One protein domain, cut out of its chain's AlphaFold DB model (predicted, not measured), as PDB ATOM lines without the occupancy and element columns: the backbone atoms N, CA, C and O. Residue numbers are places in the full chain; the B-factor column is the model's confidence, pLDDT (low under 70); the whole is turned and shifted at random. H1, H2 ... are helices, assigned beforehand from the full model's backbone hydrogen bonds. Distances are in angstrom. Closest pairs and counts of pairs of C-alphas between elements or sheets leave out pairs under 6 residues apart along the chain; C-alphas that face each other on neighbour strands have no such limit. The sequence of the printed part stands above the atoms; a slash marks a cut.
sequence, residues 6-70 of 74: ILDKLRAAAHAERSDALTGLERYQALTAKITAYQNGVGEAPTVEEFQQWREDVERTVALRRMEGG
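This is residues 6 to 70 of the 74 residues of an uncharacterized protein of Haliea sp (UniProt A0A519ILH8). A long helix, H1, is joined by a short loop to a shorter helix, H2, which folds back over it at a slant, a helical hairpin whose free ends spread apart like a V. Residues 6 to 19 of H1 and 62 to 70, of which 62 to 68 belong to H2, stick out. The printed part has 65 residues with two named helices, H1 then H2, and no named strand, an all-helix class. It is loose, with a radius of gyration of the C-alphas of 15.6 A, and spans 52 by 25 by 16 A.

H1, residues 6 to 39, touches H2, residues 48 to 68, with residues 24 to 31 alone. H2 touches H1 with residues 50 to 57 alone. Their closest C-alphas, of Gly 24 and Asp 57, are 6.1 A apart. They run opposite ways at a steep tilt of 43 degrees. In H1 and H2 every O i to N i+4 pair is within hydrogen-bond range.

H1 measures 49.5 A from C-alpha 6 at (270.136, 321.897, 326.297) to C-alpha 39. H2 measures 30.3 A and ends at C-alpha 68 at (253.059, 308.414, 326.337).

The C-alphas farthest apart, of Ile 6 and Gly 41, are 52.6 A apart. The printed part has no cut, and the link from H1 to H2 is short. Residues 69 to 70 have pLDDT under 70.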
ATOM      1  N   ILE A   6     271.446 322.557 326.277       88.69
ATOM      2  CA  ILE A   6     270.136 321.897 326.297       88.69
ATOM      3  C   ILE A   6     270.191 320.555 325.554       88.69
ATOM      4  O   ILE A   6     269.660 319.565 326.048       88.69
ATOM      5  N   LEU A   7     270.863 320.501 324.399       88.00
ATOM      6  CA  LEU A   7     271.020 319.268 323.622       88.00
ATOM      7  C   LEU A   7     271.877 318.238 324.358       88.00
ATOM      8  O   LEU A   7     271.568 317.051 324.308       88.00
ATOM      9  N   ASP A   8     272.912 318.678 325.073       88.94
ATOM     10  CA  ASP A   8     273.736 317.770 325.873       88.94
ATOM     11  C   ASP A   8     272.956 317.202 327.066       88.94
ATOM     12  O   ASP A   8     273.032 316.001 327.327       88.94
ATOM     13  N   LYS A   9     272.125 318.018 327.731       89.75
ATOM     14  CA  LYS A   9     271.203 317.544 328.779       89.75
ATOM     15  C   LYS A   9     270.181 316.547 328.240       89.75
ATOM     16  O   LYS A   9     269.963 315.513 328.864       89.75
ATOM     17  N   LEU A  10     269.591 316.829 327.077       89.50
ATOM     18  CA  LEU A  10     268.636 315.928 326.431       89.50
ATOM     19  C   LEU A  10     269.295 314.590 326.070       89.50
ATOM     20  O   LEU A  10     268.738 313.529 326.335       89.50
ATOM     21  N   ARG A  11     270.510 314.630 325.513       91.50
ATOM     22  CA  ARG A  11     271.270 313.425 325.162       91.50
ATOM     23  C   ARG A  11     271.617 312.605 326.407       91.50
ATOM     24  O   ARG A  11     271.463 311.389 326.386       91.50
ATOM     25  N   ALA A  12     272.039 313.257 327.490       90.94
ATOM     26  CA  ALA A  12     272.311 312.589 328.761       90.94
ATOM     27  C   ALA A  12     271.055 311.916 329.338       90.94
ATOM     28  O   ALA A  12     271.127 310.761 329.749       90.94
ATOM     29  N   ALA A  13     269.904 312.597 329.302       89.38
ATOM     30  CA  ALA A  13     268.630 312.035 329.746       89.38
ATOM     31  C   ALA A  13     268.221 310.805 328.918       89.38
ATOM     32  O   ALA A  13     267.904 309.768 329.490       89.38
ATOM     33  N   ALA A  14     268.329 310.875 327.587       87.38
ATOM     34  CA  ALA A  14     268.017 309.747 326.705       87.38
ATOM     35  C   ALA A  14     268.950 308.541 326.929       87.38
ATOM     36  O   ALA A  14     268.526 307.387 326.852       87.38
ATOM     37  N   HIS A  15     270.232 308.784 327.220       91.06
ATOM     38  CA  HIS A  15     271.159 307.711 327.584       91.06
ATOM     39  C   HIS A  15     270.813 307.076 328.930       91.06
ATOM     40  O   HIS A  15     270.873 305.851 329.034       91.06
ATOM     41  N   ALA A  16     270.448 307.881 329.930       88.69
ATOM     42  CA  ALA A  16     270.028 307.381 331.235       88.69
ATOM     43  C   ALA A  16     268.764 306.519 331.113       88.69
ATOM     44  O   ALA A  16     268.756 305.387 331.580       88.69
ATOM     45  N   GLU A  17     267.753 306.991 330.383       87.38
ATOM     46  CA  GLU A  17     266.513 306.245 330.144       87.38
ATOM     47  C   GLU A  17     266.769 304.906 329.438       87.38
ATOM     48  O   GLU A  17     266.280 303.859 329.864       87.38
ATOM     49  N   ARG A  18     267.604 304.911 328.390       88.50
ATOM     50  CA  ARG A  18     267.998 303.674 327.708       88.50
ATOM     51  C   ARG A  18     268.731 302.714 328.648       88.50
ATOM     52  O   ARG A  18     268.512 301.509 328.560       88.50
ATOM     53  N   SER A  19     269.622 303.231 329.490       90.69
ATOM     54  CA  SER A  19     270.353 302.417 330.462       90.69
ATOM     55  C   SER A  19     269.395 301.778 331.463       90.69
ATOM     56  O   SER A  19     269.450 300.568 331.659       90.69
ATOM     57  N   ASP A  20     268.474 302.560 332.025       88.44
ATOM     58  CA  ASP A  20     267.475 302.084 332.983       88.44
ATOM     59  C   ASP A  20     266.587 300.989 332.375       88.44
ATOM     60  O   ASP A  20     266.338 299.963 333.014       88.44
ATOM     61  N   ALA A  21     266.160 301.162 331.120       86.31
ATOM     62  CA  ALA A  21     265.365 300.167 330.402       86.31
ATOM     63  C   ALA A  21     266.129 298.848 330.189       86.31
ATOM     64  O   ALA A  21     265.560 297.766 330.353       86.31
ATOM     65  N   LEU A  22     267.421 298.920 329.846       90.56
ATOM     66  CA  LEU A  22     268.268 297.734 329.694       90.56
ATOM     67  C   LEU A  22     268.467 297.016 331.029       90.56
ATOM     68  O   LEU A  22     268.297 295.800 331.091       90.56
ATOM     69  N   THR A  23     268.742 297.753 332.103       90.75
ATOM     70  CA  THR A  23     268.897 297.156 333.435       90.75
ATOM     71  C   THR A  23     267.598 296.497 333.913       90.75
ATOM     72  O   THR A  23     267.637 295.406 334.483       90.75
ATOM     73  N   GLY A  24     266.435 297.102 333.649       90.25
ATOM     74  CA  GLY A  24     265.138 296.482 333.944       90.25
ATOM     75  C   GLY A  24     264.914 295.174 333.171       90.25
ATOM     76  O   GLY A  24     264.456 294.181 333.741       90.25
ATOM     77  N   LEU A  25     265.299 295.133 331.890       90.19
ATOM     78  CA  LEU A  25     265.227 293.918 331.072       90.19
ATOM     79  C   LEU A  25     266.133 292.804 331.614       90.19
ATOM     80  O   LEU A  25     265.700 291.655 331.704       90.19
ATOM     81  N   GLU A  26     267.366 293.135 331.995       93.38
ATOM     82  CA  GLU A  26     268.312 292.182 332.588       93.38
ATOM     83  C   GLU A  26     267.766 291.593 333.894       93.38
ATOM     84  O   GLU A  26     267.788 290.374 334.078       93.38
ATOM     85  N   ARG A  27     267.192 292.430 334.772       93.00
ATOM     86  CA  ARG A  27     266.542 291.967 336.010       93.00
ATOM     87  C   ARG A  27     265.375 291.026 335.729       93.00
ATOM     88  O   ARG A  27     265.263 289.982 336.371       93.00
ATOM     89  N   TYR A  28     264.534 291.350 334.750       92.88
ATOM     90  CA  TYR A  28     263.422 290.485 334.353       92.88
ATOM     91  C   TYR A  28     263.893 289.118 333.835       92.88
ATOM     92  O   TYR A  28     263.352 288.079 334.224       92.88
ATOM     93  N   GLN A  29     264.915 289.105 332.977       94.12
ATOM     94  CA  GLN A  29     265.499 287.870 332.452       94.12
ATOM     95  C   GLN A  29     266.108 287.022 333.572       94.12
ATOM     96  O   GLN A  29     265.857 285.817 333.627       94.12
ATOM     97  N   ALA A  30     266.844 287.649 334.493       94.44
ATOM     98  CA  ALA A  30     267.432 286.978 335.647       94.44
ATOM     99  C   ALA A  30     266.359 286.352 336.552       94.44
ATOM    100  O   ALA A  30     266.457 285.173 336.897       94.44
ATOM    101  N   LEU A  31     265.296 287.098 336.873       95.44
ATOM    102  CA  LEU A  31     264.190 286.593 337.687       95.44
ATOM    103  C   LEU A  31     263.469 285.426 336.997       95.44
ATOM    104  O   LEU A  31     263.201 284.404 337.627       95.44
ATOM    105  N   THR A  32     263.217 285.530 335.691       94.69
ATOM    106  CA  THR A  32     262.583 284.462 334.897       94.69
ATOM    107  C   THR A  32     263.430 283.188 334.888       94.69
ATOM    108  O   THR A  32     262.913 282.084 335.088       94.69
ATOM    109  N   ALA A  33     264.745 283.328 334.697       95.38
ATOM    110  CA  ALA A  33     265.677 282.210 334.754       95.38
ATOM    111  C   ALA A  33     265.685 281.559 336.146       95.38
ATOM    112  O   ALA A  33     265.637 280.333 336.246       95.38
ATOM    113  N   LYS A  34     265.665 282.362 337.218       96.12
ATOM    114  CA  LYS A  34     265.641 281.868 338.601       96.12
ATOM    115  C   LYS A  34     264.343 281.132 338.935       96.12
ATOM    116  O   LYS A  34     264.396 280.031 339.474       96.12
ATOM    117  N   ILE A  35     263.190 281.676 338.536       95.81
ATOM    118  CA  ILE A  35     261.885 281.002 338.657       95.81
ATOM    119  C   ILE A  35     261.922 279.647 337.943       95.81
ATOM    120  O   ILE A  35     261.514 278.637 338.513       95.81
ATOM    121  N   THR A  36     262.463 279.611 336.724       96.75
ATOM    122  CA  THR A  36     262.569 278.381 335.928       96.75
ATOM    123  C   THR A  36     263.491 277.357 336.597       96.75
ATOM    124  O   THR A  36     263.162 276.174 336.664       96.75
ATOM    125  N   ALA A  37     264.641 277.787 337.122       96.31
ATOM    126  CA  ALA A  37     265.570 276.912 337.835       96.31
ATOM    127  C   ALA A  37     264.944 276.339 339.116       96.31
ATOM    128  O   ALA A  37     265.073 275.141 339.372       96.31
ATOM    129  N   TYR A  38     264.225 277.164 339.880       96.69
ATOM    130  CA  TYR A  38     263.504 276.733 341.076       96.69
ATOM    131  C   TYR A  38     262.402 275.717 340.753       96.69
ATOM    132  O   TYR A  38     262.337 274.659 341.374       96.69
ATOM    133  N   GLN A  39     261.578 275.986 339.734       96.12
ATOM    134  CA  GLN A  39     260.495 275.088 339.311       96.12
ATOM    135  C   GLN A  39     260.999 273.720 338.830       96.12
ATOM    136  O   GLN A  39     260.301 272.723 338.982       96.12
ATOM    137  N   ASN A  40     262.221 273.665 338.295       96.94
ATOM    138  CA  ASN A  40     262.874 272.422 337.886       96.94
ATOM    139  C   ASN A  40     263.701 271.759 339.007       96.94
ATOM    140  O   ASN A  40     264.335 270.736 338.765       96.94
ATOM    141  N   GLY A  41     263.728 272.329 340.218       95.62
ATOM    142  CA  GLY A  41     264.482 271.796 341.359       95.62
ATOM    143  C   GLY A  41     266.005 271.953 341.256       95.62
ATOM    144  O   GLY A  41     266.737 271.251 341.949       95.62
ATOM    145  N   VAL A  42     266.488 272.844 340.386       94.50
ATOM    146  CA  VAL A  42     267.921 273.053 340.100       94.50
ATOM    147  C   VAL A  42     268.482 274.279 340.832       94.50
ATOM    148  O   VAL A  42     269.693 274.382 341.012       94.50
ATOM    149  N   GLY A  43     267.627 275.210 341.263       91.81
ATOM    150  CA  GLY A  43     268.047 276.479 341.862       91.81
ATOM    151  C   GLY A  43     267.228 276.903 343.076       91.81
ATOM    152  O   GLY A  43     266.199 276.316 343.405       91.81
ATOM    153  N   GLU A  44     267.706 277.955 343.737       93.12
ATOM    154  CA  GLU A  44     267.017 278.579 344.863       93.12
ATOM    155  C   GLU A  44     265.750 279.311 344.415       93.12
ATOM    156  O   GLU A  44     265.676 279.853 343.309       93.12
ATOM    157  N   ALA A  45     264.766 279.365 345.314       94.00
ATOM    158  CA  ALA A  45     263.583 280.184 345.111       94.00
ATOM    159  C   ALA A  45     263.982 281.663 344.950       94.00
ATOM    160  O   ALA A  45     264.898 282.129 345.639       94.00
ATOM    161  N   PRO A  46     263.302 282.426 344.080       95.00
ATOM    162  CA  PRO A  46     263.471 283.867 344.073       95.00
ATOM    163  C   PRO A  46     263.039 284.479 345.409       95.00
ATOM    164  O   PRO A  46     262.094 284.002 346.045       95.00
ATOM    165  N   THR A  47     263.727 285.532 345.836       96.38
ATOM    166  CA  THR A  47     263.430 286.229 347.088       96.38
ATOM    167  C   THR A  47     262.293 287.226 346.899       96.38
ATOM    168  O   THR A  47     261.936 287.612 345.784       96.38
ATOM    169  N   VAL A  48     261.712 287.670 348.014       94.69
ATOM    170  CA  VAL A  48     260.649 288.682 347.996       94.69
ATOM    171  C   VAL A  48     261.163 289.997 347.406       94.69
ATOM    172  O   VAL A  48     260.447 290.648 346.650       94.69
ATOM    173  N   GLU A  49     262.407 290.363 347.701       94.75
ATOM    174  CA  GLU A  49     263.060 291.575 347.205       94.75
ATOM    175  C   GLU A  49     263.212 291.545 345.680       94.75
ATOM    176  O   GLU A  49     262.940 292.544 345.020       94.75
ATOM    177  N   GLU A  50     263.562 290.393 345.095       93.25
ATOM    178  CA  GLU A  50     263.658 290.238 343.636       93.25
ATOM    179  C   GLU A  50     262.295 290.453 342.954       93.25
ATOM    180  O   GLU A  50     262.211 291.115 341.915       93.25
ATOM    181  N   PHE A  51     261.209 289.964 343.562       92.88
ATOM    182  CA  PHE A  51     259.849 290.215 343.073       92.88
ATOM    183  C   PHE A  51     259.408 291.669 343.252       92.88
ATOM    184  O   PHE A  51     258.754 292.220 342.365       92.88
ATOM    185  N   GLN A  52     259.745 292.298 344.381       94.69
ATOM    186  CA  GLN A  52     259.442 293.711 344.621       94.69
ATOM    187  C   GLN A  52     260.152 294.600 343.601       94.69
ATOM    188  O   GLN A  52     259.505 295.451 342.995       94.69
ATOM    189  N   GLN A  53     261.433 294.334 343.333       92.75
ATOM    190  CA  GLN A  53     262.213 295.082 342.353       92.75
ATOM    191  C   GLN A  53     261.631 294.955 340.941       92.75
ATOM    192  O   GLN A  53     261.494 295.954 340.237       92.75
ATOM    193  N   TRP A  54     261.236 293.743 340.540       91.69
ATOM    194  CA  TRP A  54     260.558 293.528 339.262       91.69
ATOM    195  C   TRP A  54     259.222 294.277 339.182       91.69
ATOM    196  O   TRP A  54     258.920 294.895 338.160       91.69
ATOM    197  N   ARG A  55     258.423 294.255 340.256       92.31
ATOM    198  CA  ARG A  55     257.142 294.968 340.298       92.31
ATOM    199  C   ARG A  55     257.336 296.473 340.111       92.31
ATOM    200  O   ARG A  55     256.619 297.068 339.314       92.31
ATOM    201  N   GLU A  56     258.313 297.067 340.790       92.75
ATOM    202  CA  GLU A  56     258.640 298.494 340.656       92.75
ATOM    203  C   GLU A  56     259.047 298.867 339.220       92.75
ATOM    204  O   GLU A  56     258.620 299.900 338.699       92.75
ATOM    205  N   ASP A  57     259.821 298.009 338.550       89.69
ATOM    206  CA  ASP A  57     260.216 298.210 337.151       89.69
ATOM    207  C   ASP A  57     259.011 298.183 336.202       89.69
ATOM    208  O   ASP A  57     258.893 299.011 335.288       89.69
ATOM    209  N   VAL A  58     258.084 297.248 336.429       88.56
ATOM    210  CA  VAL A  58     256.844 297.136 335.651       88.56
ATOM    211  C   VAL A  58     255.944 298.343 335.894       88.56
ATOM    212  O   VAL A  58     255.465 298.938 334.929       88.56
ATOM    213  N   GLU A  59     255.736 298.744 337.148       91.00
ATOM    214  CA  GLU A  59     254.921 299.911 337.502       91.00
ATOM    215  C   GLU A  59     255.466 301.190 336.862       91.00
ATOM    216  O   GLU A  59     254.700 301.952 336.269       91.00
ATOM    217  N   ARG A  60     256.791 301.386 336.888       87.25
ATOM    218  CA  ARG A  60     257.448 302.505 336.205       87.25
ATOM    219  C   ARG A  60     257.205 302.464 334.698       87.25
ATOM    220  O   ARG A  60     256.828 303.475 334.113       87.25
ATOM    221  N   THR A  61     257.378 301.301 334.071       85.50
ATOM    222  CA  THR A  61     257.173 301.132 332.624       85.50
ATOM    223  C   THR A  61     255.719 301.396 332.227       85.50
ATOM    224  O   THR A  61     255.453 302.056 331.224       85.50
ATOM    225  N   VAL A  62     254.760 300.914 333.018       87.12
ATOM    226  CA  VAL A  62     253.330 301.171 332.802       87.12
ATOM    227  C   VAL A  62     253.013 302.651 332.987       87.12
ATOM    228  O   VAL A  62     252.277 303.210 332.177       87.12
ATOM    229  N   ALA A  63     253.571 303.302 334.011       87.31
ATOM    230  CA  ALA A  63     253.388 304.732 334.231       87.31
ATOM    231  C   ALA A  63     253.915 305.559 333.047       87.31
ATOM    232  O   ALA A  63     253.197 306.428 332.562       87.31
ATOM    233  N   LEU A  64     255.106 305.236 332.529       83.88
ATOM    234  CA  LEU A  64     255.664 305.873 331.332       83.88
ATOM    235  C   LEU A  64     254.760 305.669 330.114       83.88
ATOM    236  O   LEU A  64     254.376 306.640 329.474       83.88
ATOM    237  N   ARG A  65     254.312 304.435 329.853       82.81
ATOM    238  CA  ARG A  65     253.389 304.149 328.742       82.81
ATOM    239  C   ARG A  65     252.057 304.880 328.861       82.81
ATOM    240  O   ARG A  65     251.492 305.269 327.848       82.81
ATOM    241  N   ARG A  66     251.538 305.067 330.077       84.56
ATOM    242  CA  ARG A  66     250.324 305.869 330.310       84.56
ATOM    243  C   ARG A  66     250.563 307.349 330.018       84.56
ATOM    244  O   ARG A  66     249.677 307.996 329.477       84.56
ATOM    245  N   MET A  67     251.744 307.871 330.347       80.00
ATOM    246  CA  MET A  67     252.129 309.244 330.003       80.00
ATOM    247  C   MET A  67     252.317 309.418 328.487       80.00
ATOM    248  O   MET A  67     251.878 310.421 327.936       80.00
ATOM    249  N   GLU A  68     252.914 308.436 327.802       76.62
ATOM    250  CA  GLU A  68     253.059 308.414 326.337       76.62
ATOM    251  C   GLU A  68     251.715 308.237 325.614       76.62
ATOM    252  O   GLU A  68     251.482 308.840 324.571       76.62
ATOM    253  N   GLY A  69     250.819 307.429 326.186       64.69
ATOM    254  CA  GLY A  69     249.469 307.152 325.689       64.69
ATOM    255  C   GLY A  69     248.434 308.229 326.019       64.69
ATOM    256  O   GLY A  69     247.249 308.006 325.800       64.69
ATOM    257  N   GLY A  70     248.852 309.389 326.533       50.66
ATOM    258  CA  GLY A  70     247.999 310.522 326.900       50.66
ATOM    259  C   GLY A  70     247.371 311.291 325.728       50.66
ATOM    260  O   GLY A  70     247.376 312.520 325.743       50.66
TER     261      GLY A  70